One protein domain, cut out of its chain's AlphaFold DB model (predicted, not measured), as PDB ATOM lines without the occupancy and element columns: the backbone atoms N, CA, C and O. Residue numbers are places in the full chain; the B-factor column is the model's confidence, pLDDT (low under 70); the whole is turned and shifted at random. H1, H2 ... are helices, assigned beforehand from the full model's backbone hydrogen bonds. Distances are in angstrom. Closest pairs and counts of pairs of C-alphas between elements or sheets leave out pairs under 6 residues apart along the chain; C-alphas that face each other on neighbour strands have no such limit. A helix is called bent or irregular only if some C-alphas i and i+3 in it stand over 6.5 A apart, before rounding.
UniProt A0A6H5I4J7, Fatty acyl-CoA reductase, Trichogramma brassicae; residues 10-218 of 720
ATOM      1  N   THR A  10     -30.307 -10.763  -5.230       42.97
ATOM      2  CA  THR A  10     -29.934  -9.540  -5.966       42.97
ATOM      3  C   THR A  10     -29.578  -9.817  -7.426       42.97
ATOM      4  O   THR A  10     -29.905  -8.989  -8.275       42.97
ATOM      5  N   GLN A  11     -29.018 -10.989  -7.748       39.91
ATOM      6  CA  GLN A  11     -28.679 -11.367  -9.127       39.91
ATOM      7  C   GLN A  11     -29.923 -11.550 -10.011       39.91
ATOM      8  O   GLN A  11     -29.920 -11.088 -11.146       39.91
ATOM      9  N   SER A  12     -31.030 -12.103  -9.492       51.94
ATOM     10  CA  SER A  12     -32.235 -12.360 -10.311       51.94
ATOM     11  C   SER A  12     -32.961 -11.099 -10.813       51.94
ATOM     12  O   SER A  12     -33.565 -11.120 -11.884       51.94
ATOM     13  N   ASN A  13     -32.909  -9.993 -10.056       48.41
ATOM     14  CA  ASN A  13     -33.474  -8.710 -10.491       48.41
ATOM     15  C   ASN A  13     -32.509  -7.962 -11.424       48.41
ATOM     16  O   ASN A  13     -32.976  -7.290 -12.340       48.41
ATOM     17  N   ARG A  14     -31.189  -8.093 -11.206       51.22
ATOM     18  CA  ARG A  14     -30.146  -7.499 -12.060       51.22
ATOM     19  C   ARG A  14     -30.169  -8.119 -13.460       51.22
ATOM     20  O   ARG A  14     -30.420  -7.404 -14.419       51.22
ATOM     21  N   ALA A  15     -30.143  -9.451 -13.529       56.34
ATOM     22  CA  ALA A  15     -30.206 -10.229 -14.769       56.34
ATOM     23  C   ALA A  15     -31.488 -10.000 -15.596       56.34
ATOM     24  O   ALA A  15     -31.545 -10.351 -16.769       56.34
ATOM     25  N   ARG A  16     -32.553  -9.441 -14.999       62.44
ATOM     26  CA  ARG A  16     -33.808  -9.129 -15.706       62.44
ATOM     27  C   ARG A  16     -33.961  -7.656 -16.080       62.44
ATOM     28  O   ARG A  16     -34.663  -7.378 -17.042       62.44
ATOM     29  N   ALA A  17     -33.318  -6.736 -15.360       61.19
ATOM     30  CA  ALA A  17     -33.214  -5.335 -15.776       61.19
ATOM     31  C   ALA A  17     -32.317  -5.169 -17.019       61.19
ATOM     32  O   ALA A  17     -32.471  -4.193 -17.742       61.19
ATOM     33  N   GLU A  18     -31.434  -6.142 -17.260       71.38
ATOM     34  CA  GLU A  18     -30.533  -6.257 -18.417       71.38
ATOM     35  C   GLU A  18     -31.202  -6.900 -19.657       71.38
ATOM     36  O   GLU A  18     -30.590  -6.996 -20.724       71.38
ATOM     37  N   LYS A  19     -32.477  -7.315 -19.559       76.44
ATOM     38  CA  LYS A  19     -33.234  -7.826 -20.714       76.44
ATOM     39  C   LYS A  19     -33.406  -6.755 -21.785       76.44
ATOM     40  O   LYS A  19     -33.652  -5.593 -21.457       76.44
ATOM     41  N   ALA A  20     -33.324  -7.184 -23.045       79.00
ATOM     42  CA  ALA A  20     -33.471  -6.326 -24.211       79.00
ATOM     43  C   ALA A  20     -34.798  -5.578 -24.138       79.00
ATOM     44  O   ALA A  20     -35.860  -6.191 -23.987       79.00
ATOM     45  N   MET A  21     -34.713  -4.260 -24.242       84.75
ATOM     46  CA  MET A  21     -35.846  -3.413 -24.554       84.75
ATOM     47  C   MET A  21     -35.673  -2.990 -26.002       84.75
ATOM     48  O   MET A  21     -34.710  -2.294 -26.319       84.75
ATOM     49  N   ASP A  22     -36.604  -3.405 -26.855       86.75
ATOM     50  CA  ASP A  22     -36.637  -2.896 -28.214       86.75
ATOM     51  C   ASP A  22     -37.314  -1.528 -28.237       86.75
ATOM     52  O   ASP A  22     -38.426  -1.358 -27.726       86.75
ATOM     53  N   ALA A  23     -36.616  -0.542 -28.785       86.44
ATOM     54  CA  ALA A  23     -37.086   0.827 -28.909       86.44
ATOM     55  C   ALA A  23     -36.502   1.427 -30.180       86.44
ATOM     56  O   ALA A  23     -35.352   1.162 -30.510       86.44
ATOM     57  N   ILE A  24     -37.265   2.265 -30.873       89.94
ATOM     58  CA  ILE A  24     -36.783   2.950 -32.070       89.94
ATOM     59  C   ILE A  24     -37.335   4.381 -32.113       89.94
ATOM     60  O   ILE A  24     -38.511   4.583 -31.789       89.94
ATOM     61  N   PRO A  25     -36.509   5.385 -32.462       91.25
ATOM     62  CA  PRO A  25     -36.986   6.743 -32.681       91.25
ATOM     63  C   PRO A  25     -38.072   6.832 -33.764       91.25
ATOM     64  O   PRO A  25     -38.039   6.125 -34.771       91.25
ATOM     65  N   VAL A  26     -39.070   7.692 -33.542       91.44
ATOM     66  CA  VAL A  26     -40.255   7.801 -34.415       91.44
ATOM     67  C   VAL A  26     -39.917   8.301 -35.822       91.44
ATOM     68  O   VAL A  26     -40.517   7.861 -36.795       91.44
ATOM     69  N   ASP A  27     -38.937   9.188 -35.937       89.56
ATOM     70  CA  ASP A  27     -38.370   9.687 -37.187       89.56
ATOM     71  C   ASP A  27     -37.712   8.572 -38.009       89.56
ATOM     72  O   ASP A  27     -37.890   8.533 -39.227       89.56
ATOM     73  N   MET A  28     -37.054   7.610 -37.353       91.62
ATOM     74  CA  MET A  28     -36.529   6.421 -38.031       91.62
ATOM     75  C   MET A  28     -37.645   5.508 -38.543       91.62
ATOM     76  O   MET A  28     -37.566   5.018 -39.667       91.62
ATOM     77  N   VAL A  29     -38.728   5.334 -37.774       92.94
ATOM     78  CA  VAL A  29     -39.912   4.576 -38.226       92.94
ATOM     79  C   VAL A  29     -40.539   5.228 -39.458       92.94
ATOM     80  O   VAL A  29     -40.816   4.546 -40.442       92.94
ATOM     81  N   VAL A  30     -40.743   6.548 -39.427       93.88
ATOM     82  CA  VAL A  30     -41.312   7.297 -40.559       93.88
ATOM     83  C   VAL A  30     -40.406   7.197 -41.786       93.88
ATOM     84  O   VAL A  30     -40.901   6.929 -42.878       93.88
ATOM     85  N   SER A  31     -39.092   7.335 -41.608       92.94
ATOM     86  CA  SER A  31     -38.110   7.194 -42.689       92.94
ATOM     87  C   SER A  31     -38.167   5.807 -43.330       92.94
ATOM     88  O   SER A  31     -38.240   5.698 -44.554       92.94
ATOM     89  N   THR A  32     -38.253   4.743 -42.522       92.69
ATOM     90  CA  THR A  32     -38.429   3.380 -43.040       92.69
ATOM     91  C   THR A  32     -39.755   3.204 -43.777       92.69
ATOM     92  O   THR A  32     -39.767   2.560 -44.820       92.69
ATOM     93  N   ILE A  33     -40.864   3.773 -43.289       93.94
ATOM     94  CA  ILE A  33     -42.169   3.695 -43.972       93.94
ATOM     95  C   ILE A  33     -42.094   4.339 -45.361       93.94
ATOM     96  O   ILE A  33     -42.571   3.751 -46.331       93.94
ATOM     97  N   LEU A  34     -41.481   5.521 -45.467       92.38
ATOM     98  CA  LEU A  34     -41.337   6.236 -46.737       92.38
ATOM     99  C   LEU A  34     -40.456   5.457 -47.722       92.38
ATOM    100  O   LEU A  34     -40.861   5.233 -48.863       92.38
ATOM    101  N   ALA A  35     -39.297   4.975 -47.268       90.88
ATOM    102  CA  ALA A  35     -38.401   4.170 -48.092       90.88
ATOM    103  C   ALA A  35     -39.048   2.836 -48.517       90.88
ATOM    104  O   ALA A  35     -38.906   2.405 -49.661       90.88
ATOM    105  N   ALA A  36     -39.815   2.202 -47.625       92.62
ATOM    106  CA  ALA A  36     -40.542   0.973 -47.923       92.62
ATOM    107  C   ALA A  36     -41.648   1.197 -48.963       92.62
ATOM    108  O   ALA A  36     -41.813   0.369 -49.857       92.62
ATOM    109  N   ALA A  37     -42.376   2.317 -48.883       91.94
ATOM    110  CA  ALA A  37     -43.390   2.684 -49.869       91.94
ATOM    111  C   ALA A  37     -42.771   2.922 -51.255       91.94
ATOM    112  O   ALA A  37     -43.280   2.407 -52.250       91.94
ATOM    113  N   ALA A  38     -41.636   3.626 -51.315       89.44
ATOM    114  CA  ALA A  38     -40.894   3.827 -52.558       89.44
ATOM    115  C   ALA A  38     -40.421   2.493 -53.159       89.44
ATOM    116  O   ALA A  38     -40.587   2.250 -54.354       89.44
ATOM    117  N   LYS A  39     -39.905   1.582 -52.325       90.88
ATOM    118  CA  LYS A  39     -39.491   0.247 -52.771       90.88
ATOM    119  C   LYS A  39     -40.662  -0.595 -53.279       90.88
ATOM    120  O   LYS A  39     -40.544  -1.219 -54.326       90.88
ATOM    121  N   ALA A  40     -41.807  -0.556 -52.600       92.94
ATOM    122  CA  ALA A  40     -43.015  -1.250 -53.044       92.94
ATOM    123  C   ALA A  40     -43.540  -0.722 -54.391       92.94
ATOM    124  O   ALA A  40     -44.080  -1.491 -55.180       92.94
ATOM    125  N   GLN A  41     -43.361   0.570 -54.682       93.25
ATOM    126  CA  GLN A  41     -43.703   1.133 -55.989       93.25
ATOM    127  C   GLN A  41     -42.767   0.636 -57.103       93.25
ATOM    128  O   GLN A  41     -43.224   0.404 -58.221       93.25
ATOM    129  N   LEU A  42     -41.473   0.480 -56.809       91.69
ATOM    130  CA  LEU A  42     -40.481  -0.039 -57.758       91.69
ATOM    131  C   LEU A  42     -40.639  -1.547 -58.003       91.69
ATOM    132  O   LEU A  42     -40.381  -2.021 -59.108       91.69
ATOM    133  N   GLU A  43     -41.090  -2.289 -56.992       93.94
ATOM    134  CA  GLU A  43     -41.248  -3.745 -57.019       93.94
ATOM    135  C   GLU A  43     -42.701  -4.168 -56.689       93.94
ATOM    136  O   GLU A  43     -42.947  -4.849 -55.690       93.94
ATOM    137  N   PRO A  44     -43.699  -3.806 -57.522       91.00
ATOM    138  CA  PRO A  44     -45.122  -3.916 -57.170       91.00
ATOM    139  C   PRO A  44     -45.634  -5.354 -57.013       91.00
ATOM    140  O   PRO A  44     -46.686  -5.579 -56.418       91.00
ATOM    141  N   THR A  45     -44.912  -6.341 -57.546       94.62
ATOM    142  CA  THR A  45     -45.253  -7.767 -57.438       94.62
ATOM    143  C   THR A  45     -44.589  -8.459 -56.245       94.62
ATOM    144  O   THR A  45     -44.884  -9.625 -55.983       94.62
ATOM    145  N   THR A  46     -43.690  -7.777 -55.530       94.12
ATOM    146  CA  THR A  46     -42.891  -8.358 -54.446       94.12
ATOM    147  C   THR A  46     -43.410  -7.891 -53.088       94.12
ATOM    148  O   THR A  46     -43.493  -6.700 -52.800       94.12
ATOM    149  N   LEU A  47     -43.729  -8.837 -52.197       93.00
ATOM    150  CA  LEU A  47     -44.058  -8.506 -50.811       93.00
ATOM    151  C   LEU A  47     -42.775  -8.235 -50.019       93.00
ATOM    152  O   LEU A  47     -42.014  -9.153 -49.700       93.00
ATOM    153  N   HIS A  48     -42.572  -6.978 -49.636       90.56
ATOM    154  CA  HIS A  48     -41.495  -6.589 -48.737       90.56
ATOM    155  C   HIS A  48     -41.978  -6.487 -47.290       90.56
ATOM    156  O   HIS A  48     -43.052  -5.962 -47.009       90.56
ATOM    157  N   VAL A  49     -41.151  -6.965 -46.361       92.50
ATOM    158  CA  VAL A  49     -41.382  -6.853 -44.917       92.50
ATOM    159  C   VAL A  49     -40.124  -6.262 -44.296       92.50
ATOM    160  O   VAL A  49     -39.046  -6.841 -44.433       92.50
ATOM    161  N   PHE A  50     -40.278  -5.120 -43.631       92.00
ATOM    162  CA  PHE A  50     -39.209  -4.399 -42.943       92.00
ATOM    163  C   PHE A  50     -39.550  -4.285 -41.457       92.00
ATOM    164  O   PHE A  50     -40.695  -4.004 -41.102       92.00
ATOM    165  N   HIS A  51     -38.561  -4.491 -40.589       90.69
ATOM    166  CA  HIS A  51     -38.713  -4.274 -39.154       90.69
ATOM    167  C   HIS A  51     -37.968  -3.009 -38.734       90.69
ATOM    168  O   HIS A  51     -36.758  -2.887 -38.936       90.69
ATOM    169  N   CYS A  52     -38.678  -2.079 -38.107       89.62
ATOM    170  CA  CYS A  52     -38.079  -0.915 -37.465       89.62
ATOM    171  C   CYS A  52     -37.732  -1.291 -36.021       89.62
ATOM    172  O   CYS A  52     -38.593  -1.235 -35.144       89.62
ATOM    173  N   THR A  53     -36.493  -1.711 -35.781       89.56
ATOM    174  CA  THR A  53     -36.051  -2.249 -34.487       89.56
ATOM    175  C   THR A  53     -34.583  -1.913 -34.226       89.56
ATOM    176  O   THR A  53     -33.795  -1.780 -35.168       89.56
ATOM    177  N   SER A  54     -34.212  -1.765 -32.952       87.44
ATOM    178  CA  SER A  54     -32.829  -1.515 -32.525       87.44
ATOM    179  C   SER A  54     -32.139  -2.740 -31.932       87.44
ATOM    180  O   SER A  54     -30.930  -2.722 -31.708       87.44
ATOM    181  N   SER A  55     -32.889  -3.816 -31.691       76.12
ATOM    182  CA  SER A  55     -32.440  -4.968 -30.903       76.12
ATOM    183  C   SER A  55     -31.185  -5.662 -31.441       76.12
ATOM    184  O   SER A  55     -30.382  -6.138 -30.639       76.12
ATOM    185  N   GLU A  56     -31.006  -5.716 -32.762       77.81
ATOM    186  CA  GLU A  56     -29.852  -6.357 -33.410       77.81
ATOM    187  C   GLU A  56     -28.648  -5.412 -33.588       77.81
ATOM    188  O   GLU A  56     -27.507  -5.859 -33.505       77.81
ATOM    189  N   GLY A  57     -28.880  -4.106 -33.783       70.88
ATOM    190  CA  GLY A  57     -27.829  -3.134 -34.127       70.88
ATOM    191  C   GLY A  57     -27.332  -2.250 -32.978       70.88
ATOM    192  O   GLY A  57     -26.164  -1.876 -32.961       70.88
ATOM    193  N   ASN A  58     -28.196  -1.904 -32.019       85.50
ATOM    194  CA  ASN A  58     -27.879  -1.039 -30.877       85.50
ATOM    195  C   ASN A  58     -28.928  -1.197 -29.775       85.50
ATOM    196  O   ASN A  58     -29.844  -0.391 -29.593       85.50
ATOM    197  N   ARG A  59     -28.789  -2.299 -29.044       83.69
ATOM    198  CA  ARG A  59     -29.709  -2.715 -27.992       83.69
ATOM    199  C   ARG A  59     -29.594  -1.824 -26.753       83.69
ATOM    200  O   ARG A  59     -28.500  -1.593 -26.252       83.69
ATOM    201  N   THR A  60     -30.740  -1.473 -26.168       87.94
ATOM    202  CA  THR A  60     -30.830  -0.951 -24.795       87.94
ATOM    203  C   THR A  60     -31.589  -1.919 -23.877       87.94
ATOM    204  O   THR A  60     -32.078  -2.974 -24.295       87.94
ATOM    205  N   ASN A  61     -31.669  -1.600 -22.587       86.94
ATOM    206  CA  ASN A  61     -32.417  -2.367 -21.597       86.94
ATOM    207  C   ASN A  61     -33.220  -1.462 -20.651       86.94
ATOM    208  O   ASN A  61     -32.951  -0.269 -20.488       86.94
ATOM    209  N   TYR A  62     -34.209  -2.045 -19.970       83.06
ATOM    210  CA  TYR A  62     -35.065  -1.304 -19.037       83.06
ATOM    211  C   TYR A  62     -34.281  -0.665 -17.880       83.06
ATOM    212  O   TYR A  62     -34.712   0.355 -17.335       83.06
ATOM    213  N   GLY A  63     -33.140  -1.241 -17.483       83.75
ATOM    214  CA  GLY A  63     -32.257  -0.681 -16.461       83.75
ATOM    215  C   GLY A  63     -31.557   0.609 -16.900       83.75
ATOM    216  O   GLY A  63     -31.458   1.549 -16.109       83.75
ATOM    217  N   GLU A  64     -31.076   0.672 -18.137       86.50
ATOM    218  CA  GLU A  64     -30.507   1.868 -18.772       86.50
ATOM    219  C   GLU A  64     -31.559   2.939 -18.986       86.50
ATOM    220  O   GLU A  64     -31.378   4.047 -18.488       86.50
ATOM    221  N   PHE A  65     -32.691   2.587 -19.602       87.62
ATOM    222  CA  PHE A  65     -33.828   3.490 -19.771       87.62
ATOM    223  C   PHE A  65     -34.230   4.136 -18.440       87.62
ATOM    224  O   PHE A  65     -34.299   5.356 -18.316       87.62
ATOM    225  N   THR A  66     -34.422   3.319 -17.399       85.69
ATOM    226  CA  THR A  66     -34.826   3.819 -16.078       85.69
ATOM    227  C   THR A  66     -33.765   4.738 -15.472       85.69
ATOM    228  O   THR A  66     -34.115   5.766 -14.891       85.69
ATOM    229  N   ARG A  67     -32.474   4.393 -15.583       87.25
ATOM    230  CA  ARG A  67     -31.379   5.234 -15.074       87.25
ATOM    231  C   ARG A  67     -31.316   6.567 -15.812       87.25
ATOM    232  O   ARG A  67     -31.321   7.596 -15.143       87.25
ATOM    233  N   ALA A  68     -31.329   6.541 -17.144       89.12
ATOM    234  CA  ALA A  68     -31.277   7.728 -17.989       89.12
ATOM    235  C   ALA A  68     -32.468   8.659 -17.721       89.12
ATOM    236  O   ALA A  68     -32.278   9.849 -17.488       89.12
ATOM    237  N   VAL A  69     -33.687   8.117 -17.636       88.12
ATOM    238  CA  VAL A  69     -34.899   8.889 -17.316       88.12
ATOM    239  C   VAL A  69     -34.830   9.500 -15.914       88.12
ATOM    240  O   VAL A  69     -35.138  10.678 -15.745       88.12
ATOM    241  N   VAL A  70     -34.414   8.734 -14.897       88.50
ATOM    242  CA  VAL A  70     -34.296   9.242 -13.518       88.50
ATOM    243  C   VAL A  70     -33.219  10.321 -13.418       88.50
ATOM    244  O   VAL A  70     -33.408  11.313 -12.715       88.50
ATOM    245  N   GLU A  71     -32.089  10.147 -14.095       88.94
ATOM    246  CA  GLU A  71     -31.007  11.126 -14.118       88.94
ATOM    247  C   GLU A  71     -31.417  12.408 -14.848       88.94
ATOM    248  O   GLU A  71     -31.271  13.495 -14.284       88.94
ATOM    249  N   ALA A  72     -32.019  12.286 -16.032       87.12
ATOM    250  CA  ALA A  72     -32.555  13.414 -16.785       87.12
ATOM    251  C   ALA A  72     -33.615  14.175 -15.974       87.12
ATOM    252  O   ALA A  72     -33.519  15.390 -15.842       87.12
ATOM    253  N   ALA A  73     -34.553  13.480 -15.322       85.62
ATOM    254  CA  ALA A  73     -35.564  14.107 -14.467       85.62
ATOM    255  C   ALA A  73     -34.967  14.845 -13.253       85.62
ATOM    256  O   ALA A  73     -35.555  15.806 -12.759       85.62
ATOM    257  N   ARG A  74     -33.803  14.414 -12.748       85.69
ATOM    258  CA  ARG A  74     -33.090  15.089 -11.647       85.69
ATOM    259  C   ARG A  74     -32.306  16.309 -12.121       85.69
ATOM    260  O   ARG A  74     -32.224  17.292 -11.387       85.69
ATOM    261  N   GLN A  75     -31.697  16.231 -13.302       83.50
ATOM    262  CA  GLN A  75     -30.921  17.325 -13.891       83.50
ATOM    263  C   GLN A  75     -31.838  18.414 -14.469       83.50
ATOM    264  O   GLN A  75     -31.528  19.607 -14.389       83.50
ATOM    265  N   GLU A  76     -32.998  18.004 -14.979       81.19
ATOM    266  CA  GLU A  76     -33.977  18.835 -15.675       81.19
ATOM    267  C   GLU A  76     -35.391  18.613 -15.111       81.19
ATOM    268  O   GLU A  76     -36.266  18.070 -15.792       81.19
ATOM    269  N   PRO A  77     -35.628  19.011 -13.846       82.31
ATOM    270  CA  PRO A  77     -36.914  18.813 -13.190       82.31
ATOM    271  C   PRO A  77     -38.036  19.597 -13.877       82.31
ATOM    272  O   PRO A  77     -37.828  20.718 -14.344       82.31
ATOM    273  N   CYS A  78     -39.239  19.020 -13.883       77.88
ATOM    274  CA  CYS A  78     -40.462  19.707 -14.310       77.88
ATOM    275  C   CYS A  78     -40.745  20.912 -13.398       77.88
ATOM    276  O   CYS A  78     -40.425  20.884 -12.208       77.88
ATOM    277  N   SER A  79     -41.361  21.962 -13.940       72.00
ATOM    278  CA  SER A  79     -41.595  23.227 -13.223       72.00
ATOM    279  C   SER A  79     -42.745  23.190 -12.205       72.00
ATOM    280  O   SER A  79     -42.902  24.133 -11.427       72.00
ATOM    281  N   GLY A  80     -43.495  22.084 -12.141       65.25
ATOM    282  CA  GLY A  80     -44.455  21.786 -11.071       65.25
ATOM    283  C   GLY A  80     -43.806  21.308  -9.761       65.25
ATOM    284  O   GLY A  80     -42.622  20.983  -9.705       65.25
ATOM    285  N   ALA A  81     -44.590  21.238  -8.677       58.38
ATOM    286  CA  ALA A  81     -44.101  20.781  -7.374       58.38
ATOM    287  C   ALA A  81     -43.550  19.341  -7.446       58.38
ATOM    288  O   ALA A  81     -44.266  18.393  -7.775       58.38
ATOM    289  N   CYS A  82     -42.270  19.157  -7.120       63.16
ATOM    290  CA  CYS A  82     -41.647  17.839  -7.054       63.16
ATOM    291  C   CYS A  82     -42.060  17.130  -5.756       63.16
ATOM    292  O   CYS A  82     -41.393  17.263  -4.733       63.16
ATOM    293  N   LEU A  83     -43.165  16.381  -5.803       64.62
ATOM    294  CA  LEU A  83     -43.717  15.651  -4.650       64.62
ATOM    295  C   LEU A  83     -42.747  14.613  -4.073       64.62
ATOM    296  O   LEU A  83     -42.639  14.476  -2.858       64.62
ATOM    297  N   TRP A  84     -42.037  13.889  -4.940       71.25
ATOM    298  CA  TRP A  84     -41.088  12.854  -4.539       71.25
ATOM    299  C   TRP A  84     -39.788  13.005  -5.306       71.25
ATOM    300  O   TRP A  84     -39.802  13.202  -6.520       71.25
ATOM    301  N   TYR A  85     -38.663  12.825  -4.616       78.94
ATOM    302  CA  TYR A  85     -37.382  12.731  -5.298       78.94
ATOM    303  C   TYR A  85     -37.392  11.533  -6.270       78.94
ATOM    304  O   TYR A  85     -37.632  10.404  -5.820       78.94
ATOM    305  N   PRO A  86     -37.114  11.725  -7.576       81.12
ATOM    306  CA  PRO A  86     -37.199  10.667  -8.572       81.12
ATOM    307  C   PRO A  86     -36.307   9.483  -8.204       81.12
ATOM    308  O   PRO A  86     -35.082   9.611  -8.100       81.12
ATOM    309  N   ASN A  87     -36.920   8.321  -7.994       79.94
ATOM    310  CA  ASN A  87     -36.224   7.073  -7.714       79.94
ATOM    311  C   ASN A  87     -37.089   5.891  -8.156       79.94
ATOM    312  O   ASN A  87     -38.189   5.688  -7.645       79.94
ATOM    313  N   VAL A  88     -36.581   5.091  -9.088       77.19
ATOM    314  CA  VAL A  88     -37.279   3.911  -9.604       77.19
ATOM    315  C   VAL A  88     -36.370   2.703  -9.441       77.19
ATOM    316  O   VAL A  88     -35.174   2.755  -9.713       77.19
ATOM    317  N   ARG A  89     -36.947   1.592  -8.974       72.88
ATOM    318  CA  ARG A  89     -36.268   0.293  -8.919       72.88
ATOM    319  C   ARG A  89     -37.092  -0.731  -9.676       72.88
ATOM    320  O   ARG A  89     -38.283  -0.882  -9.396       72.88
ATOM    321  N   PHE A  90     -36.443  -1.461 -10.572       70.50
ATOM    322  CA  PHE A  90     -37.078  -2.547 -11.302       70.50
ATOM    323  C   PHE A  90     -37.453  -3.689 -10.344       70.50
ATOM    324  O   PHE A  90     -36.653  -4.087  -9.490       70.50
ATOM    325  N   ARG A  91     -38.691  -4.188 -10.434       71.44
ATOM    326  CA  ARG A  91     -39.215  -5.258  -9.572       71.44
ATOM    327  C   ARG A  91     -39.930  -6.292 -10.414       71.44
ATOM    328  O   ARG A  91     -40.844  -5.971 -11.159       71.44
ATOM    329  N   VAL A  92     -39.539  -7.545 -10.226       64.81
ATOM    330  CA  VAL A  92     -40.036  -8.649 -11.052       64.81
ATOM    331  C   VAL A  92     -41.177  -9.409 -10.374       64.81
ATOM    332  O   VAL A  92     -42.041  -9.984 -11.029       64.81
ATOM    333  N   ASN A  93     -41.217  -9.397  -9.041       76.50
ATOM    334  CA  ASN A  93     -42.329  -9.972  -8.300       76.50
ATOM    335  C   ASN A  93     -43.540  -9.028  -8.390       76.50
ATOM    336  O   ASN A  93     -43.526  -7.939  -7.812       76.50
ATOM    337  N   LYS A  94     -44.581  -9.478  -9.100       74.12
ATOM    338  CA  LYS A  94     -45.827  -8.739  -9.350       74.12
ATOM    339  C   LYS A  94     -46.502  -8.281  -8.053       74.12
ATOM    340  O   LYS A  94     -46.839  -7.109  -7.932       74.12
ATOM    341  N   TRP A  95     -46.610  -9.163  -7.059       79.81
ATOM    342  CA  TRP A  95     -47.184  -8.847  -5.747       79.81
ATOM    343  C   TRP A  95     -46.391  -7.774  -5.005       79.81
ATOM    344  O   TRP A  95     -46.954  -6.780  -4.556       79.81
ATOM    345  N   ARG A  96     -45.065  -7.923  -4.937       79.38
ATOM    346  CA  ARG A  96     -44.180  -6.936  -4.307       79.38
ATOM    347  C   ARG A  96     -44.225  -5.590  -5.029       79.38
ATOM    348  O   ARG A  96     -44.118  -4.556  -4.378       79.38
ATOM    349  N   ASN A  97     -44.347  -5.595  -6.356       78.31
ATOM    350  CA  ASN A  97     -44.475  -4.372  -7.139       78.31
ATOM    351  C   ASN A  97     -45.784  -3.643  -6.811       78.31
ATOM    352  O   ASN A  97     -45.739  -2.469  -6.465       78.31
ATOM    353  N   TYR A  98     -46.920  -4.350  -6.814       81.62
ATOM    354  CA  TYR A  98     -48.204  -3.768  -6.414       81.62
ATOM    355  C   TYR A  98     -48.202  -3.267  -4.971       81.62
ATOM    356  O   TYR A  98     -48.679  -2.167  -4.724       81.62
ATOM    357  N   PHE A  99     -47.615  -4.021  -4.038       84.44
ATOM    358  CA  PHE A  99     -47.496  -3.596  -2.643       84.44
ATOM    359  C   PHE A  99     -46.717  -2.282  -2.510       84.44
ATOM    360  O   PHE A  99     -47.165  -1.356  -1.844       84.44
ATOM    361  N   VAL A 100     -45.571  -2.167  -3.189       82.31
ATOM    362  CA  VAL A 100     -44.759  -0.942  -3.162       82.31
ATOM    363  C   VAL A 100     -45.492   0.231  -3.812       82.31
ATOM    364  O   VAL A 100     -45.465   1.324  -3.257       82.31
ATOM    365  N   ILE A 101     -46.161   0.021  -4.948       79.94
ATOM    366  CA  ILE A 101     -46.976   1.061  -5.594       79.94
ATOM    367  C   ILE A 101     -48.087   1.522  -4.643       79.94
ATOM    368  O   ILE A 101     -48.288   2.718  -4.450       79.94
ATOM    369  N   PHE A 102     -48.774   0.588  -3.989       84.81
ATOM    370  CA  PHE A 102     -49.859   0.914  -3.074       84.81
ATOM    371  C   PHE A 102     -49.370   1.737  -1.873       84.81
ATOM    372  O   PHE A 102     -49.882   2.827  -1.621       84.81
ATOM    373  N   VAL A 103     -48.330   1.260  -1.182       84.44
ATOM    374  CA  VAL A 103     -47.801   1.896   0.035       84.44
ATOM    375  C   VAL A 103     -47.130   3.237  -0.254       84.44
ATOM    376  O   VAL A 103     -47.346   4.191   0.483       84.44
ATOM    377  N   TYR A 104     -46.325   3.326  -1.314       79.56
ATOM    378  CA  TYR A 104     -45.461   4.489  -1.545       79.56
ATOM    379  C   TYR A 104     -45.984   5.471  -2.594       79.56
ATOM    380  O   TYR A 104     -45.416   6.550  -2.724       79.56
ATOM    381  N   GLN A 105     -47.029   5.131  -3.354       80.25
ATOM    382  CA  GLN A 105     -47.579   6.022  -4.386       80.25
ATOM    383  C   GLN A 105     -49.070   6.286  -4.173       80.25
ATOM    384  O   GLN A 105     -49.489   7.441  -4.175       80.25
ATOM    385  N   VAL A 106     -49.874   5.245  -3.932       82.81
ATOM    386  CA  VAL A 106     -51.336   5.381  -3.813       82.81
ATOM    387  C   VAL A 106     -51.748   5.993  -2.474       82.81
ATOM    388  O   VAL A 106     -52.462   6.992  -2.478       82.81
ATOM    389  N   ILE A 107     -51.290   5.449  -1.338       84.25
ATOM    390  CA  ILE A 107     -51.625   5.995  -0.006       84.25
ATOM    391  C   ILE A 107     -51.214   7.476   0.107       84.25
ATOM    392  O   ILE A 107     -52.075   8.294   0.440       84.25
ATOM    393  N   PRO A 108     -49.972   7.877  -0.237       82.38
ATOM    394  CA  PRO A 108     -49.585   9.283  -0.171       82.38
ATOM    395  C   PRO A 108     -50.407  10.175  -1.107       82.38
ATOM    396  O   PRO A 108     -50.707  11.305  -0.741       82.38
ATOM    397  N   ALA A 109     -50.823   9.689  -2.283       80.12
ATOM    398  CA  ALA A 109     -51.685  10.458  -3.182       80.12
ATOM    399  C   ALA A 109     -53.072  10.734  -2.574       80.12
ATOM    400  O   ALA A 109     -53.584  11.841  -2.732       80.12
ATOM    401  N   TYR A 110     -53.665   9.772  -1.858       83.44
ATOM    402  CA  TYR A 110     -54.919   9.994  -1.124       83.44
ATOM    403  C   TYR A 110     -54.742  11.001   0.016       83.44
ATOM    404  O   TYR A 110     -55.556  11.910   0.150       83.44
ATOM    405  N   VAL A 111     -53.663  10.874   0.794       81.25
ATOM    406  CA  VAL A 111     -53.342  11.808   1.887       81.25
ATOM    407  C   VAL A 111     -53.155  13.227   1.346       81.25
ATOM    408  O   VAL A 111     -53.770  14.165   1.842       81.25
ATOM    409  N   MET A 112     -52.366  13.395   0.285       74.75
ATOM    410  CA  MET A 112     -52.111  14.709  -0.312       74.75
ATOM    411  C   MET A 112     -53.368  15.328  -0.923       74.75
ATOM    412  O   MET A 112     -53.603  16.515  -0.731       74.75
ATOM    413  N   ASN A 113     -54.210  14.542  -1.598       78.62
ATOM    414  CA  ASN A 113     -55.488  15.045  -2.103       78.62
ATOM    415  C   ASN A 113     -56.440  15.492  -0.986       78.62
ATOM    416  O   ASN A 113     -57.223  16.410  -1.205       78.62
ATOM    417  N   PHE A 114     -56.388  14.856   0.189       78.69
ATOM    418  CA  PHE A 114     -57.208  15.243   1.337       78.69
ATOM    419  C   PHE A 114     -56.783  16.602   1.909       78.69
ATOM    420  O   PHE A 114     -57.628  17.456   2.161       78.69
ATOM    421  N   PHE A 115     -55.477  16.823   2.078       75.19
ATOM    422  CA  PHE A 115     -54.955  18.070   2.649       75.19
ATOM    423  C   PHE A 115     -54.800  19.206   1.628       75.19
ATOM    424  O   PHE A 115     -54.739  20.370   2.015       75.19
ATOM    425  N   ALA A 116     -54.704  18.885   0.337       66.50
ATOM    426  CA  ALA A 116     -54.315  19.831  -0.701       66.50
ATOM    427  C   ALA A 116     -55.003  19.511  -2.055       66.50
ATOM    428  O   ALA A 116     -54.340  19.173  -3.040       66.50
ATOM    429  N   PRO A 117     -56.346  19.606  -2.132       62.28
ATOM    430  CA  PRO A 117     -57.128  19.084  -3.259       62.28
ATOM    431  C   PRO A 117     -56.870  19.774  -4.613       62.28
ATOM    432  O   PRO A 117     -57.171  19.189  -5.648       62.28
ATOM    433  N   ASN A 118     -56.272  20.974  -4.628       58.97
ATOM    434  CA  ASN A 118     -56.098  21.802  -5.836       58.97
ATOM    435  C   ASN A 118     -54.633  22.104  -6.206       58.97
ATOM    436  O   ASN A 118     -54.362  22.957  -7.049       58.97
ATOM    437  N   SER A 119     -53.660  21.434  -5.588       54.97
ATOM    438  CA  SER A 119     -52.255  21.867  -5.645       54.97
ATOM    439  C   SER A 119     -51.490  21.462  -6.908       54.97
ATOM    440  O   SER A 119     -50.355  21.901  -7.085       54.97
ATOM    441  N   TYR A 120     -52.064  20.629  -7.785       56.59
ATOM    442  CA  TYR A 120     -51.331  20.036  -8.909       56.59
ATOM    443  C   TYR A 120     -52.059  20.179 -10.250       56.59
ATOM    444  O   TYR A 120     -52.685  19.242 -10.742       56.59
ATOM    445  N   GLY A 121     -52.000  21.378 -10.841       53.12
ATOM    446  CA  GLY A 121     -52.532  21.628 -12.189       53.12
ATOM    447  C   GLY A 121     -54.012  21.257 -12.353       53.12
ATOM    448  O   GLY A 121     -54.408  20.791 -13.418       53.12
ATOM    449  N   GLY A 122     -54.805  21.373 -11.279       54.50
ATOM    450  CA  GLY A 122     -56.229  21.013 -11.253       54.50
ATOM    451  C   GLY A 122     -56.540  19.509 -11.300       54.50
ATOM    452  O   GLY A 122     -57.707  19.145 -11.396       54.50
ATOM    453  N   SER A 123     -55.537  18.626 -11.241       57.44
ATOM    454  CA  SER A 123     -55.729  17.171 -11.312       57.44
ATOM    455  C   SER A 123     -55.632  16.496  -9.944       57.44
ATOM    456  O   SER A 123     -54.675  16.683  -9.196       57.44
ATOM    457  N   VAL A 124     -56.592  15.616  -9.666       69.62
ATOM    458  CA  VAL A 124     -56.638  14.727  -8.500       69.62
ATOM    459  C   VAL A 124     -55.459  13.737  -8.588       69.62
ATOM    460  O   VAL A 124     -55.423  12.889  -9.481       69.62
ATOM    461  N   LEU A 125     -54.488  13.797  -7.662       73.50
ATOM    462  CA  LEU A 125     -53.277  12.944  -7.673       73.50
ATOM    463  C   LEU A 125     -53.609  11.447  -7.732       73.50
ATOM    464  O   LEU A 125     -52.910  10.669  -8.383       73.50
ATOM    465  N   VAL A 126     -54.702  11.041  -7.089       77.38
ATOM    466  CA  VAL A 126     -55.222   9.669  -7.139       77.38
ATOM    467  C   VAL A 126     -55.546   9.229  -8.572       77.38
ATOM    468  O   VAL A 126     -55.245   8.091  -8.935       77.38
ATOM    469  N   ASP A 127     -56.092  10.102  -9.417       79.69
ATOM    470  CA  ASP A 127     -56.415   9.761 -10.806       79.69
ATOM    471  C   ASP A 127     -55.160   9.629 -11.666       79.69
ATOM    472  O   ASP A 127     -55.073   8.739 -12.516       79.69
ATOM    473  N   VAL A 128     -54.146  10.450 -11.390       77.62
ATOM    474  CA  VAL A 128     -52.815  10.300 -11.986       77.62
ATOM    475  C   VAL A 128     -52.231   8.928 -11.624       77.62
ATOM    476  O   VAL A 128     -51.821   8.182 -12.513       77.62
ATOM    477  N   GLN A 129     -52.282   8.531 -10.347       81.44
ATOM    478  CA  GLN A 129     -51.810   7.208  -9.913       81.44
ATOM    479  C   GLN A 129     -52.624   6.054 -10.517       81.44
ATOM    480  O   GLN A 129     -52.049   5.037 -10.913       81.44
ATOM    481  N   ARG A 130     -53.946   6.201 -10.679       81.31
ATOM    482  CA  ARG A 130     -54.784   5.207 -11.376       81.31
ATOM    483  C   ARG A 130     -54.380   5.043 -12.837       81.31
ATOM    484  O   ARG A 130     -54.269   3.906 -13.301       81.31
ATOM    485  N   LYS A 131     -54.128   6.143 -13.557       81.56
ATOM    486  CA  LYS A 131     -53.640   6.103 -14.947       81.56
ATOM    487  C   LYS A 131     -52.302   5.363 -15.037       81.56
ATOM    488  O   LYS A 131     -52.174   4.464 -15.869       81.56
ATOM    489  N   TYR A 132     -51.359   5.639 -14.133       79.25
ATOM    490  CA  TYR A 132     -50.078   4.921 -14.074       79.25
ATOM    491  C   TYR A 132     -50.237   3.430 -13.738       79.25
ATOM    492  O   TYR A 132     -49.628   2.581 -14.393       79.25
ATOM    493  N   MET A 133     -51.098   3.066 -12.784       78.94
ATOM    494  CA  MET A 133     -51.394   1.657 -12.480       78.94
ATOM    495  C   MET A 133     -52.011   0.921 -13.674       78.94
ATOM    496  O   MET A 133     -51.673  -0.232 -13.946       78.94
ATOM    497  N   LYS A 134     -52.895   1.586 -14.423       82.25
ATOM    498  CA  LYS A 134     -53.478   1.021 -15.642       82.25
ATOM    499  C   LYS A 134     -52.404   0.828 -16.720       82.25
ATOM    500  O   LYS A 134     -52.316  -0.254 -17.294       82.25
ATOM    501  N   GLY A 135     -51.542   1.826 -16.928       78.88
ATOM    502  CA  GLY A 135     -50.421   1.764 -17.872       78.88
ATOM    503  C   GLY A 135     -49.434   0.637 -17.560       78.88
ATOM    504  O   GLY A 135     -49.121  -0.166 -18.434       78.88
ATOM    505  N   THR A 136     -49.016   0.507 -16.297       74.88
ATOM    506  CA  THR A 136     -48.098  -0.565 -15.863       74.88
ATOM    507  C   THR A 136     -48.679  -1.961 -16.072       74.88
ATOM    508  O   THR A 136     -47.934  -2.892 -16.368       74.88
ATOM    509  N   LYS A 137     -50.005  -2.133 -15.985       75.88
ATOM    510  CA  LYS A 137     -50.657  -3.406 -16.323       75.88
ATOM    511  C   LYS A 137     -50.451  -3.764 -17.799       75.88
ATOM    512  O   LYS A 137     -50.104  -4.910 -18.075       75.88
ATOM    513  N   TYR A 138     -50.608  -2.808 -18.717       78.62
ATOM    514  CA  TYR A 138     -50.432  -3.040 -20.157       78.62
ATOM    515  C   TYR A 138     -48.973  -3.270 -20.550       78.62
ATOM    516  O   TYR A 138     -48.684  -4.162 -21.343       78.62
ATOM    517  N   THR A 139     -48.042  -2.523 -19.959       75.94
ATOM    518  CA  THR A 139     -46.616  -2.644 -20.295       75.94
ATOM    519  C   THR A 139     -45.932  -3.822 -19.603       75.94
ATOM    520  O   THR A 139     -44.898  -4.287 -20.080       75.94
ATOM    521  N   SER A 140     -46.527  -4.372 -18.534       75.38
ATOM    522  CA  SER A 140     -45.940  -5.482 -17.769       75.38
ATOM    523  C   SER A 140     -45.644  -6.733 -18.596       75.38
ATOM    524  O   SER A 140     -44.688  -7.443 -18.291       75.38
ATOM    525  N   TYR A 141     -46.434  -7.006 -19.642       77.25
ATOM    526  CA  TYR A 141     -46.199  -8.130 -20.553       77.25
ATOM    527  C   TYR A 141     -44.882  -7.968 -21.325       77.25
ATOM    528  O   TYR A 141     -44.094  -8.911 -21.419       77.25
ATOM    529  N   PHE A 142     -44.622  -6.755 -21.813       77.00
ATOM    530  CA  PHE A 142     -43.434  -6.426 -22.592       77.00
ATOM    531  C   PHE A 142     -42.194  -6.283 -21.708       77.00
ATOM    532  O   PHE A 142     -41.120  -6.726 -22.098       77.00
ATOM    533  N   SER A 143     -42.341  -5.753 -20.490       73.62
ATOM    534  CA  SER A 143     -41.203  -5.442 -19.618       73.62
ATOM    535  C   SER A 143     -40.557  -6.647 -18.930       73.62
ATOM    536  O   SER A 143     -39.478  -6.521 -18.364       73.62
ATOM    537  N   VAL A 144     -41.205  -7.816 -18.905       71.50
ATOM    538  CA  VAL A 144     -40.671  -9.021 -18.227       71.50
ATOM    539  C   VAL A 144     -40.071 -10.053 -19.183       71.50
ATOM    540  O   VAL A 144     -39.469 -11.037 -18.731       71.50
ATOM    541  N   ARG A 145     -40.224  -9.842 -20.492       75.62
ATOM    542  CA  ARG A 145     -39.727 -10.711 -21.564       75.62
ATOM    543  C   ARG A 145     -38.582 -10.026 -22.298       75.62
ATOM    544  O   ARG A 145     -38.429  -8.815 -22.217       75.62
ATOM    545  N   GLU A 146     -37.743 -10.839 -22.916       78.62
ATOM    546  CA  GLU A 146     -36.689 -10.358 -23.801       78.62
ATOM    547  C   GLU A 146     -37.210 -10.491 -25.225       78.62
ATOM    548  O   GLU A 146     -37.814 -11.513 -25.560       78.62
ATOM    549  N   TRP A 147     -37.036  -9.437 -26.009       75.56
ATOM    550  CA  TRP A 147     -37.506  -9.361 -27.383       75.56
ATOM    551  C   TRP A 147     -36.305  -9.093 -28.270       75.56
ATOM    552  O   TRP A 147     -35.457  -8.273 -27.925       75.56
ATOM    553  N   PHE A 148     -36.226  -9.819 -29.375       80.81
ATOM    554  CA  PHE A 148     -35.168  -9.661 -30.352       80.81
ATOM    555  C   PHE A 148     -35.798  -9.723 -31.732       80.81
ATOM    556  O   PHE A 148     -36.546 -10.658 -32.026       80.81
ATOM    557  N   PHE A 149     -35.518  -8.717 -32.547       86.31
ATOM    558  CA  PHE A 149     -36.054  -8.597 -33.890       86.31
ATOM    559  C   PHE A 149     -34.902  -8.331 -34.857       86.31
ATOM    560  O   PHE A 149     -34.012  -7.537 -34.563       86.31
ATOM    561  N   ASP A 150     -34.940  -9.031 -35.989       86.25
ATOM    562  CA  ASP A 150     -34.009  -8.874 -37.111       86.25
ATOM    563  C   ASP A 150     -34.272  -7.541 -37.825       86.25
ATOM    564  O   ASP A 150     -35.436  -7.249 -38.119       86.25
ATOM    565  N   ASN A 151     -33.226  -6.760 -38.116       88.75
ATOM    566  CA  ASN A 151     -33.312  -5.499 -38.866       88.75
ATOM    567  C   ASN A 151     -32.551  -5.489 -40.204       88.75
ATOM    568  O   ASN A 151     -32.479  -4.438 -40.848       88.75
ATOM    569  N   ARG A 152     -32.045  -6.635 -40.676       89.00
ATOM    570  CA  ARG A 152     -31.208  -6.732 -41.887       89.00
ATOM    571  C   ARG A 152     -31.841  -6.103 -43.123       89.00
ATOM    572  O   ARG A 152     -31.218  -5.265 -43.759       89.00
ATOM    573  N   LYS A 153     -33.108  -6.413 -43.419       90.12
ATOM    574  CA  LYS A 153     -33.811  -5.847 -44.589       90.12
ATOM    575  C   LYS A 153     -33.977  -4.329 -44.519       90.12
ATOM    576  O   LYS A 153     -33.991  -3.664 -45.548       90.12
ATOM    577  N   THR A 154     -34.130  -3.781 -43.315       90.69
ATOM    578  CA  THR A 154     -34.225  -2.331 -43.099       90.69
ATOM    579  C   THR A 154     -32.869  -1.669 -43.313       90.69
ATOM    580  O   THR A 154     -32.793  -0.593 -43.900       90.69
ATOM    581  N   LYS A 155     -31.788  -2.342 -42.904       88.31
ATOM    582  CA  LYS A 155     -30.422  -1.896 -43.160       88.31
ATOM    583  C   LYS A 155     -30.090  -1.922 -44.654       88.31
ATOM    584  O   LYS A 155     -29.649  -0.908 -45.176       88.31
ATOM    585  N   GLU A 156     -30.403  -3.017 -45.345       90.12
ATOM    586  CA  GLU A 156     -30.260  -3.141 -46.806       90.12
ATOM    587  C   GLU A 156     -31.063  -2.062 -47.549       90.12
ATOM    588  O   GLU A 156     -30.599  -1.492 -48.534       90.12
ATOM    589  N   LEU A 157     -32.275  -1.753 -47.069       90.00
ATOM    590  CA  LEU A 157     -33.088  -0.665 -47.608       90.00
ATOM    591  C   LEU A 157     -32.393   0.690 -47.436       90.00
ATOM    592  O   LEU A 157     -32.335   1.458 -48.393       90.00
ATOM    593  N   GLY A 158     -31.830   0.968 -46.260       87.50
ATOM    594  CA  GLY A 158     -31.037   2.175 -46.031       87.50
ATOM    595  C   GLY A 158     -29.800   2.248 -46.921       87.50
ATOM    596  O   GLY A 158     -29.588   3.259 -47.580       87.50
ATOM    597  N   GLU A 159     -29.031   1.164 -47.020       86.94
ATOM    598  CA  GLU A 159     -27.827   1.073 -47.859       86.94
ATOM    599  C   GLU A 159     -28.122   1.259 -49.357       86.94
ATOM    600  O   GLU A 159     -27.246   1.687 -50.107       86.94
ATOM    601  N   SER A 160     -29.355   0.984 -49.795       84.81
ATOM    602  CA  SER A 160     -29.790   1.230 -51.175       84.81
ATOM    603  C   SER A 160     -30.110   2.698 -51.486       84.81
ATOM    604  O   SER A 160     -30.227   3.054 -52.661       84.81
ATOM    605  N   LEU A 161     -30.248   3.559 -50.470       83.31
ATOM    606  CA  LEU A 161     -30.504   4.984 -50.671       83.31
ATOM    607  C   LEU A 161     -29.206   5.759 -50.948       83.31
ATOM    608  O   LEU A 161     -28.165   5.480 -50.348       83.31
ATOM    609  N   PRO A 162     -29.255   6.805 -51.792       81.69
ATOM    610  CA  PRO A 162     -28.163   7.762 -51.903       81.69
ATOM    611  C   PRO A 162     -27.806   8.375 -50.540       81.69
ATOM    612  O   PRO A 162     -28.681   8.677 -49.732       81.69
ATOM    613  N   VAL A 163     -26.520   8.655 -50.310       78.50
ATOM    614  CA  VAL A 163     -26.015   9.163 -49.016       78.50
ATOM    615  C   VAL A 163     -26.747  10.428 -48.536       78.50
ATOM    616  O   VAL A 163     -26.973  10.585 -47.341       78.50
ATOM    617  N   HIS A 164     -27.146  11.324 -49.445       80.56
ATOM    618  CA  HIS A 164     -27.879  12.543 -49.081       80.56
ATOM    619  C   HIS A 164     -29.315  12.261 -48.605       80.56
ATOM    620  O   HIS A 164     -29.776  12.911 -47.672       80.56
ATOM    621  N   GLU A 165     -29.987  11.265 -49.190       81.38
ATOM    622  CA  GLU A 165     -31.307  10.798 -48.749       81.38
ATOM    623  C   GLU A 165     -31.204  10.105 -47.389       81.38
ATOM    624  O   GLU A 165     -32.011  10.362 -46.504       81.38
ATOM    625  N   LEU A 166     -30.156   9.306 -47.168       76.31
ATOM    626  CA  LEU A 166     -29.912   8.648 -45.880       76.31
ATOM    627  C   LEU A 166     -29.726   9.655 -44.726       76.31
ATOM    628  O   LEU A 166     -30.122   9.388 -43.593       76.31
ATOM    629  N   MET A 167     -29.142  10.823 -45.012       75.50
ATOM    630  CA  MET A 167     -28.981  11.908 -44.035       75.50
ATOM    631  C   MET A 167     -30.306  12.614 -43.717       75.50
ATOM    632  O   MET A 167     -30.509  13.043 -42.583       75.50
ATOM    633  N   ALA A 168     -31.204  12.738 -44.698       80.31
ATOM    634  CA  ALA A 168     -32.540  13.310 -44.510       80.31
ATOM    635  C   ALA A 168     -33.534  12.308 -43.889       80.31
ATOM    636  O   ALA A 168     -34.462  12.706 -43.183       80.31
ATOM    637  N   HIS A 169     -33.309  11.015 -44.125       84.56
ATOM    638  CA  HIS A 169     -34.159   9.899 -43.725       84.56
ATOM    639  C   HIS A 169     -33.352   8.859 -42.932       84.56
ATOM    640  O   HIS A 169     -33.053   7.776 -43.447       84.56
ATOM    641  N   PRO A 170     -32.979   9.162 -41.672       84.44
ATOM    642  CA  PRO A 170     -32.175   8.257 -40.865       84.44
ATOM    643  C   PRO A 170     -32.944   6.962 -40.592       84.44
ATOM    644  O   PRO A 170     -34.094   6.990 -40.167       84.44
ATOM    645  N   MET A 171     -32.301   5.817 -40.807       86.50
ATOM    646  CA  MET A 171     -32.884   4.491 -40.535       86.50
ATOM    647  C   MET A 171     -31.945   3.570 -39.749       86.50
ATOM    648  O   MET A 171     -32.347   2.482 -39.340       86.50
ATOM    649  N   ASP A 172     -30.702   3.997 -39.518       86.69
ATOM    650  CA  ASP A 172     -29.724   3.213 -38.776       86.69
ATOM    651  C   ASP A 172     -29.835   3.477 -37.272       86.69
ATOM    652  O   ASP A 172     -29.425   4.519 -36.768       86.69
ATOM    653  N   SER A 173     -30.362   2.502 -36.534       87.50
ATOM    654  CA  SER A 173     -30.432   2.570 -35.071       87.50
ATOM    655  C   SER A 173     -29.057   2.558 -34.380       87.50
ATOM    656  O   SER A 173     -28.974   2.924 -33.205       87.50
ATOM    657  N   SER A 174     -27.978   2.169 -35.076       86.19
ATOM    658  CA  SER A 174     -26.637   2.038 -34.491       86.19
ATOM    659  C   SER A 174     -26.058   3.355 -33.969       86.19
ATOM    660  O   SER A 174     -25.287   3.364 -33.013       86.19
ATOM    661  N   VAL A 175     -26.506   4.475 -34.539       86.44
ATOM    662  CA  VAL A 175     -26.025   5.823 -34.208       86.44
ATOM    663  C   VAL A 175     -26.739   6.453 -33.008       86.44
ATOM    664  O   VAL A 175     -26.397   7.561 -32.597       86.44
ATOM    665  N   VAL A 176     -27.757   5.788 -32.451       89.44
ATOM    666  CA  VAL A 176     -28.563   6.337 -31.352       89.44
ATOM    667  C   VAL A 176     -27.793   6.278 -30.029       89.44
ATOM    668  O   VAL A 176     -27.581   5.206 -29.463       89.44
ATOM    669  N   ASP A 177     -27.453   7.439 -29.467       91.81
ATOM    670  CA  ASP A 177     -27.044   7.556 -28.063       91.81
ATOM    671  C   ASP A 177     -28.292   7.464 -27.171       91.81
ATOM    672  O   ASP A 177     -29.039   8.432 -27.010       91.81
ATOM    673  N   TRP A 178     -28.555   6.280 -26.611       91.69
ATOM    674  CA  TRP A 178     -29.743   6.035 -25.787       91.69
ATOM    675  C   TRP A 178     -29.871   6.987 -24.581       91.69
ATOM    676  O   TRP A 178     -30.952   7.562 -24.404       91.69
ATOM    677  N   PRO A 179     -28.834   7.193 -23.740       90.56
ATOM    678  CA  PRO A 179     -28.868   8.202 -22.683       90.56
ATOM    679  C   PRO A 179     -29.260   9.608 -23.152       90.56
ATOM    680  O   PRO A 179     -30.122  10.231 -22.518       90.56
ATOM    681  N   ASP A 180     -28.657  10.113 -24.232       90.31
ATOM    682  CA  ASP A 180     -28.973  11.455 -24.733       90.31
ATOM    683  C   ASP A 180     -30.367  11.514 -25.368       90.31
ATOM    684  O   ASP A 180     -31.151  12.425 -25.085       90.31
ATOM    685  N   TYR A 181     -30.748  10.484 -26.122       91.94
ATOM    686  CA  TYR A 181     -32.082  10.350 -26.696       91.94
ATOM    687  C   TYR A 181     -33.172  10.403 -25.617       91.94
ATOM    688  O   TYR A 181     -34.116  11.194 -25.716       91.94
ATOM    689  N   PHE A 182     -33.037   9.628 -24.533       91.25
ATOM    690  CA  PHE A 182     -34.010   9.646 -23.435       91.25
ATOM    691  C   PHE A 182     -34.026  10.982 -22.689       91.25
ATOM    692  O   PHE A 182     -35.101  11.452 -22.308       91.25
ATOM    693  N   ARG A 183     -32.875  11.640 -22.517       88.75
ATOM    694  CA  ARG A 183     -32.811  13.003 -21.964       88.75
ATOM    695  C   ARG A 183     -33.593  13.990 -22.836       88.75
ATOM    696  O   ARG A 183     -34.405  14.755 -22.312       88.75
ATOM    697  N   ASN A 184     -33.412  13.942 -24.154       89.50
ATOM    698  CA  ASN A 184     -34.144  14.785 -25.098       89.50
ATOM    699  C   ASN A 184     -35.644  14.451 -25.131       89.50
ATOM    700  O   ASN A 184     -36.465  15.362 -25.229       89.50
ATOM    701  N   CYS A 185     -36.029  13.189 -24.921       90.06
ATOM    702  CA  CYS A 185     -37.429  12.808 -24.727       90.06
ATOM    703  C   CYS A 185     -38.040  13.466 -23.480       90.06
ATOM    704  O   CYS A 185     -39.178  13.931 -23.535       90.06
ATOM    705  N   ILE A 186     -37.300  13.565 -22.369       87.38
ATOM    706  CA  ILE A 186     -37.769  14.267 -21.161       87.38
ATOM    707  C   ILE A 186     -37.938  15.768 -21.425       87.38
ATOM    708  O   ILE A 186     -38.969  16.338 -21.058       87.38
ATOM    709  N   ARG A 187     -36.993  16.405 -22.127       85.50
ATOM    710  CA  ARG A 187     -37.133  17.803 -22.586       85.50
ATOM    711  C   ARG A 187     -38.363  17.991 -23.471       85.50
ATOM    712  O   ARG A 187     -39.140  18.924 -23.266       85.50
ATOM    713  N   GLY A 188     -38.556  17.082 -24.424       86.62
ATOM    714  CA  GLY A 188     -39.704  17.058 -25.322       86.62
ATOM    715  C   GLY A 188     -41.021  16.909 -24.563       86.62
ATOM    716  O   GLY A 188     -41.940  17.688 -24.791       86.62
ATOM    717  N   ALA A 189     -41.100  15.987 -23.601       85.75
ATOM    718  CA  ALA A 189     -42.274  15.794 -22.753       85.75
ATOM    719  C   ALA A 189     -42.601  17.053 -21.933       85.75
ATOM    720  O   ALA A 189     -43.756  17.480 -21.899       85.75
ATOM    721  N   ARG A 190     -41.596  17.710 -21.338       83.69
ATOM    722  CA  ARG A 190     -41.787  18.992 -20.637       83.69
ATOM    723  C   ARG A 190     -42.404  20.045 -21.555       83.69
ATOM    724  O   ARG A 190     -43.401  20.667 -21.196       83.69
ATOM    725  N   LYS A 191     -41.858  20.199 -22.759       84.31
ATOM    726  CA  LYS A 191     -42.317  21.200 -23.729       84.31
ATOM    727  C   LYS A 191     -43.702  20.884 -24.303       84.31
ATOM    728  O   LYS A 191     -44.556  21.762 -24.347       84.31
ATOM    729  N   HIS A 192     -43.918  19.654 -24.761       84.62
ATOM    730  CA  HIS A 192     -45.064  19.287 -25.599       84.62
ATOM    731  C   HIS A 192     -46.208  18.606 -24.839       84.62
ATOM    732  O   HIS A 192     -47.358  18.777 -25.227       84.62
ATOM    733  N   ILE A 193     -45.925  17.864 -23.762       81.50
ATOM    734  CA  ILE A 193     -46.958  17.196 -22.946       81.50
ATOM    735  C   ILE A 193     -47.373  18.092 -21.779       81.50
ATOM    736  O   ILE A 193     -48.559  18.234 -21.495       81.50
ATOM    737  N   HIS A 194     -46.400  18.711 -21.109       75.56
ATOM    738  CA  HIS A 194     -46.657  19.567 -19.947       75.56
ATOM    739  C   HIS A 194     -46.810  21.054 -20.297       75.56
ATOM    740  O   HIS A 194     -47.149  21.848 -19.423       75.56
ATOM    741  N   GLY A 195     -46.583  21.442 -21.558       77.88
ATOM    742  CA  GLY A 195     -46.713  22.831 -22.006       77.88
ATOM    743  C   GLY A 195     -45.721  23.792 -21.342       77.88
ATOM    744  O   GLY A 195     -45.962  25.001 -21.309       77.88
ATOM    745  N   GLU A 196     -44.618  23.283 -20.784       78.38
ATOM    746  CA  GLU A 196     -43.642  24.101 -20.070       78.38
ATOM    747  C   GLU A 196     -42.835  24.953 -21.053       78.38
ATOM    748  O   GLU A 196     -42.150  24.441 -21.942       78.38
ATOM    749  N   ARG A 197     -42.866  26.277 -20.863       72.12
ATOM    750  CA  ARG A 197     -41.932  27.196 -21.526       72.12
ATOM    751  C   ARG A 197     -40.703  27.382 -20.629       72.12
ATOM    752  O   ARG A 197     -40.881  27.799 -19.480       72.12
ATOM    753  N   PRO A 198     -39.477  27.106 -21.111       59.62
ATOM    754  CA  PRO A 198     -38.269  27.312 -20.320       59.62
ATOM    755  C   PRO A 198     -38.156  28.781 -19.905       59.62
ATOM    756  O   PRO A 198     -38.093  29.670 -20.750       59.62
ATOM    757  N   SER A 199     -38.137  29.048 -18.601       69.12
ATOM    758  CA  SER A 199     -37.722  30.341 -18.059       69.12
ATOM    759  C   SER A 199     -36.706  30.095 -16.954       69.12
ATOM    760  O   SER A 199     -36.871  29.176 -16.149       69.12
ATOM    761  N   GLU A 200     -35.659  30.920 -16.877       63.50
ATOM    762  CA  GLU A 200     -34.612  30.740 -15.861       63.50
ATOM    763  C   GLU A 200     -35.165  30.736 -14.429       63.50
ATOM    764  O   GLU A 200     -34.618  30.076 -13.544       63.50
ATOM    765  N   LYS A 201     -36.244  31.492 -14.187       62.69
ATOM    766  CA  LYS A 201     -36.891  31.594 -12.877       62.69
ATOM    767  C   LYS A 201     -37.608  30.291 -12.511       62.69
ATOM    768  O   LYS A 201     -37.427  29.807 -11.394       62.69
ATOM    769  N   ASN A 202     -38.358  29.706 -13.449       68.00
ATOM    770  CA  ASN A 202     -39.080  28.450 -13.230       68.00
ATOM    771  C   ASN A 202     -38.113  27.271 -13.080       68.00
ATOM    772  O   ASN A 202     -38.284  26.456 -12.176       68.00
ATOM    773  N   ASP A 203     -37.046  27.227 -13.878       69.25
ATOM    774  CA  ASP A 203     -36.028  26.175 -13.786       69.25
ATOM    775  C   ASP A 203     -35.233  26.249 -12.474       69.25
ATOM    776  O   ASP A 203     -34.956  25.220 -11.854       69.25
ATOM    777  N   ARG A 204     -34.888  27.457 -11.999       65.38
ATOM    778  CA  ARG A 204     -34.262  27.625 -10.675       65.38
ATOM    779  C   ARG A 204     -35.185  27.161  -9.554       65.38
ATOM    780  O   ARG A 204     -34.726  26.479  -8.638       65.38
ATOM    781  N   TYR A 205     -36.471  27.504  -9.628       66.12
ATOM    782  CA  TYR A 205     -37.467  27.063  -8.655       66.12
ATOM    783  C   TYR A 205     -37.620  25.533  -8.647       66.12
ATOM    784  O   TYR A 205     -37.510  24.914  -7.590       66.12
ATOM    785  N   ALA A 206     -37.764  24.913  -9.819       69.44
ATOM    786  CA  ALA A 206     -37.868  23.463  -9.977       69.44
ATOM    787  C   ALA A 206     -36.640  22.728  -9.419       69.44
ATOM    788  O   ALA A 206     -36.763  21.767  -8.658       69.44
ATOM    789  N   LYS A 207     -35.432  23.225  -9.720       71.50
ATOM    790  CA  LYS A 207     -34.169  22.682  -9.190       71.50
ATOM    791  C   LYS A 207     -34.062  22.829  -7.673       71.50
ATOM    792  O   LYS A 207     -33.577  21.913  -7.010       71.50
ATOM    793  N   ARG A 208     -34.551  23.936  -7.105       68.56
ATOM    794  CA  ARG A 208     -34.634  24.128  -5.648       68.56
ATOM    795  C   ARG A 208     -35.585  23.116  -5.012       68.56
ATOM    796  O   ARG A 208     -35.181  22.443  -4.069       68.56
ATOM    797  N   GLN A 209     -36.790  22.950  -5.555       67.38
ATOM    798  CA  GLN A 209     -37.761  21.957  -5.076       67.38
ATOM    799  C   GLN A 209     -37.207  20.527  -5.168       67.38
ATOM    800  O   GLN A 209     -37.283  19.764  -4.210       67.38
ATOM    801  N   MET A 210     -36.542  20.182  -6.275       74.25
ATOM    802  CA  MET A 210     -35.879  18.887  -6.457       74.25
ATOM    803  C   MET A 210     -34.774  18.652  -5.413       74.25
ATOM    804  O   MET A 210     -34.696  17.576  -4.818       74.25
ATOM    805  N   LYS A 211     -33.948  19.669  -5.134       68.12
ATOM    806  CA  LYS A 211     -32.911  19.611  -4.092       68.12
ATOM    807  C   LYS A 211     -33.525  19.421  -2.704       68.12
ATOM    808  O   LYS A 211     -33.052  18.565  -1.965       68.12
ATOM    809  N   LEU A 212     -34.590  20.153  -2.378       64.75
ATOM    810  CA  LEU A 212     -35.310  20.017  -1.110       64.75
ATOM    811  C   LEU A 212     -35.940  18.624  -0.963       64.75
ATOM    812  O   LEU A 212     -35.739  17.990   0.064       64.75
ATOM    813  N   SER A 213     -36.581  18.090  -2.009       63.94
ATOM    814  CA  SER A 213     -37.179  16.741  -1.992       63.94
ATOM    815  C   SER A 213     -36.148  15.610  -1.823       63.94
ATOM    816  O   SER A 213     -36.421  14.562  -1.244       63.94
ATOM    817  N   ARG A 214     -34.916  15.802  -2.317       68.50
ATOM    818  CA  ARG A 214     -33.821  14.849  -2.086       68.50
ATOM    819  C   ARG A 214     -33.460  14.783  -0.610       68.50
ATOM    820  O   ARG A 214     -33.220  13.703  -0.080       68.50
ATOM    821  N   ILE A 215     -33.371  15.955   0.007       62.06
ATOM    822  CA  ILE A 215     -32.983  16.106   1.403       62.06
ATOM    823  C   ILE A 215     -34.146  15.667   2.308       62.06
ATOM    824  O   ILE A 215     -33.903  15.060   3.342       62.06
ATOM    825  N   SER A 216     -35.398  15.857   1.876       56.94
ATOM    826  CA  SER A 216     -36.583  15.391   2.598       56.94
ATOM    827  C   SER A 216     -36.658  13.858   2.739       56.94
ATOM    828  O   SER A 216     -37.357  13.346   3.602       56.94
ATOM    829  N   ASN A 217     -35.941  13.102   1.903       57.28
ATOM    830  CA  ASN A 217     -35.821  11.644   2.035       57.28
ATOM    831  C   ASN A 217     -34.750  11.200   3.051       57.28
ATOM    832  O   ASN A 217     -34.491  10.001   3.173       57.28
ATOM    833  N   MET A 218     -34.084  12.134   3.729       59.34
ATOM    834  CA  MET A 218     -33.107  11.857   4.782       59.34
ATOM    835  C   MET A 218     -33.759  12.024   6.164       59.34
ATOM    836  O   MET A 218     -34.657  12.842   6.296       59.34
TER     837      MET A 218
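What this domain is: This is residues 10 to 218 of the 720 residues of the protein "Fatty acyl-CoA reductase" of Trichogramma brassicae (UniProt A0A6H5I4J7). A loose, elongated set of helices has H3 and H8 crossing in its middle. Toward one end H2 has the short H6 across it and H7 near; toward the other are H9 and the bent H4, whose arm H4b folds back into H5 as a helical hairpin. The 209 printed residues include nine named helices, H1 to H9 in order, and no named strand: all helix. The radius of gyration of the C-alphas is 21.0 A, and the spans are 66 by 43 by 27 A.

Where its parts are: H1, residues 10 to 17, begins at C-alpha 10 (-29.934, -9.540, -5.966). H2 is residues 26 to 42, 24.6 A long; H3 is 62 to 75, 19.8 A. H4, residues 94 to 115, was assigned as one helix by its hydrogen bonds but is bent, C-alphas 104 and 107 being 6.5 A apart: its arms are H4a, 94 to 104, and H4b, 107 to 115. H5, 125 to 143, 25.0 A, has a kink of 36 degrees near residue 137 and is only just irregular, C-alphas 138 and 141 being 6.6 A apart. H6 is 152 to 159, H7 163 to 168, H8 178 to 192, 20.3 A. H9, 200 to 216, 24.1 A, ends at C-alpha 216 (-36.583, 15.391, 2.598).

How they stand to each other: H3 and H8 touch at a steep tilt of 53 degrees, closest C-alphas Ala 72 and Arg 183, 5.2 A. H1 and H9 are each close to H3 but not clearly touching it, by Ala 17 and Gly 63, 4.8 A, and by Met 210 and Arg 74, 7.0 A between C-alphas. H2, with residues 32 to 36 alone, touches H6, about perpendicular at 83 degrees, closest C-alphas Thr 32 and Thr 154, 7.1 A; H2 and H7 are near each other. The hairpin H4b and H5 touch through residues 125 to 129 of H5 alone, opposite ways at 19 degrees, closest C-alphas Ala 109 and Val 126, 5.4 A. Every O i to N i+4 pair is within hydrogen-bond range in H2, H3, H4a, H4b, H6, H7, H8 and H9, but 3 of 4 in H1 and 13 of 15 in H5.

The domain as a whole: The farthest C-alphas, Thr 45 and Met 218, are 66.4 A apart. The printed part has no cut; the links H2 to H3 and H3 to H4 are long, and residues 41 to 47, of which 41 and 42 belong to H2, stand free. Mean pLDDT of the printed part is 79.2, with 41 residues under 70, among them residues 10 to 17 and 116 to 124.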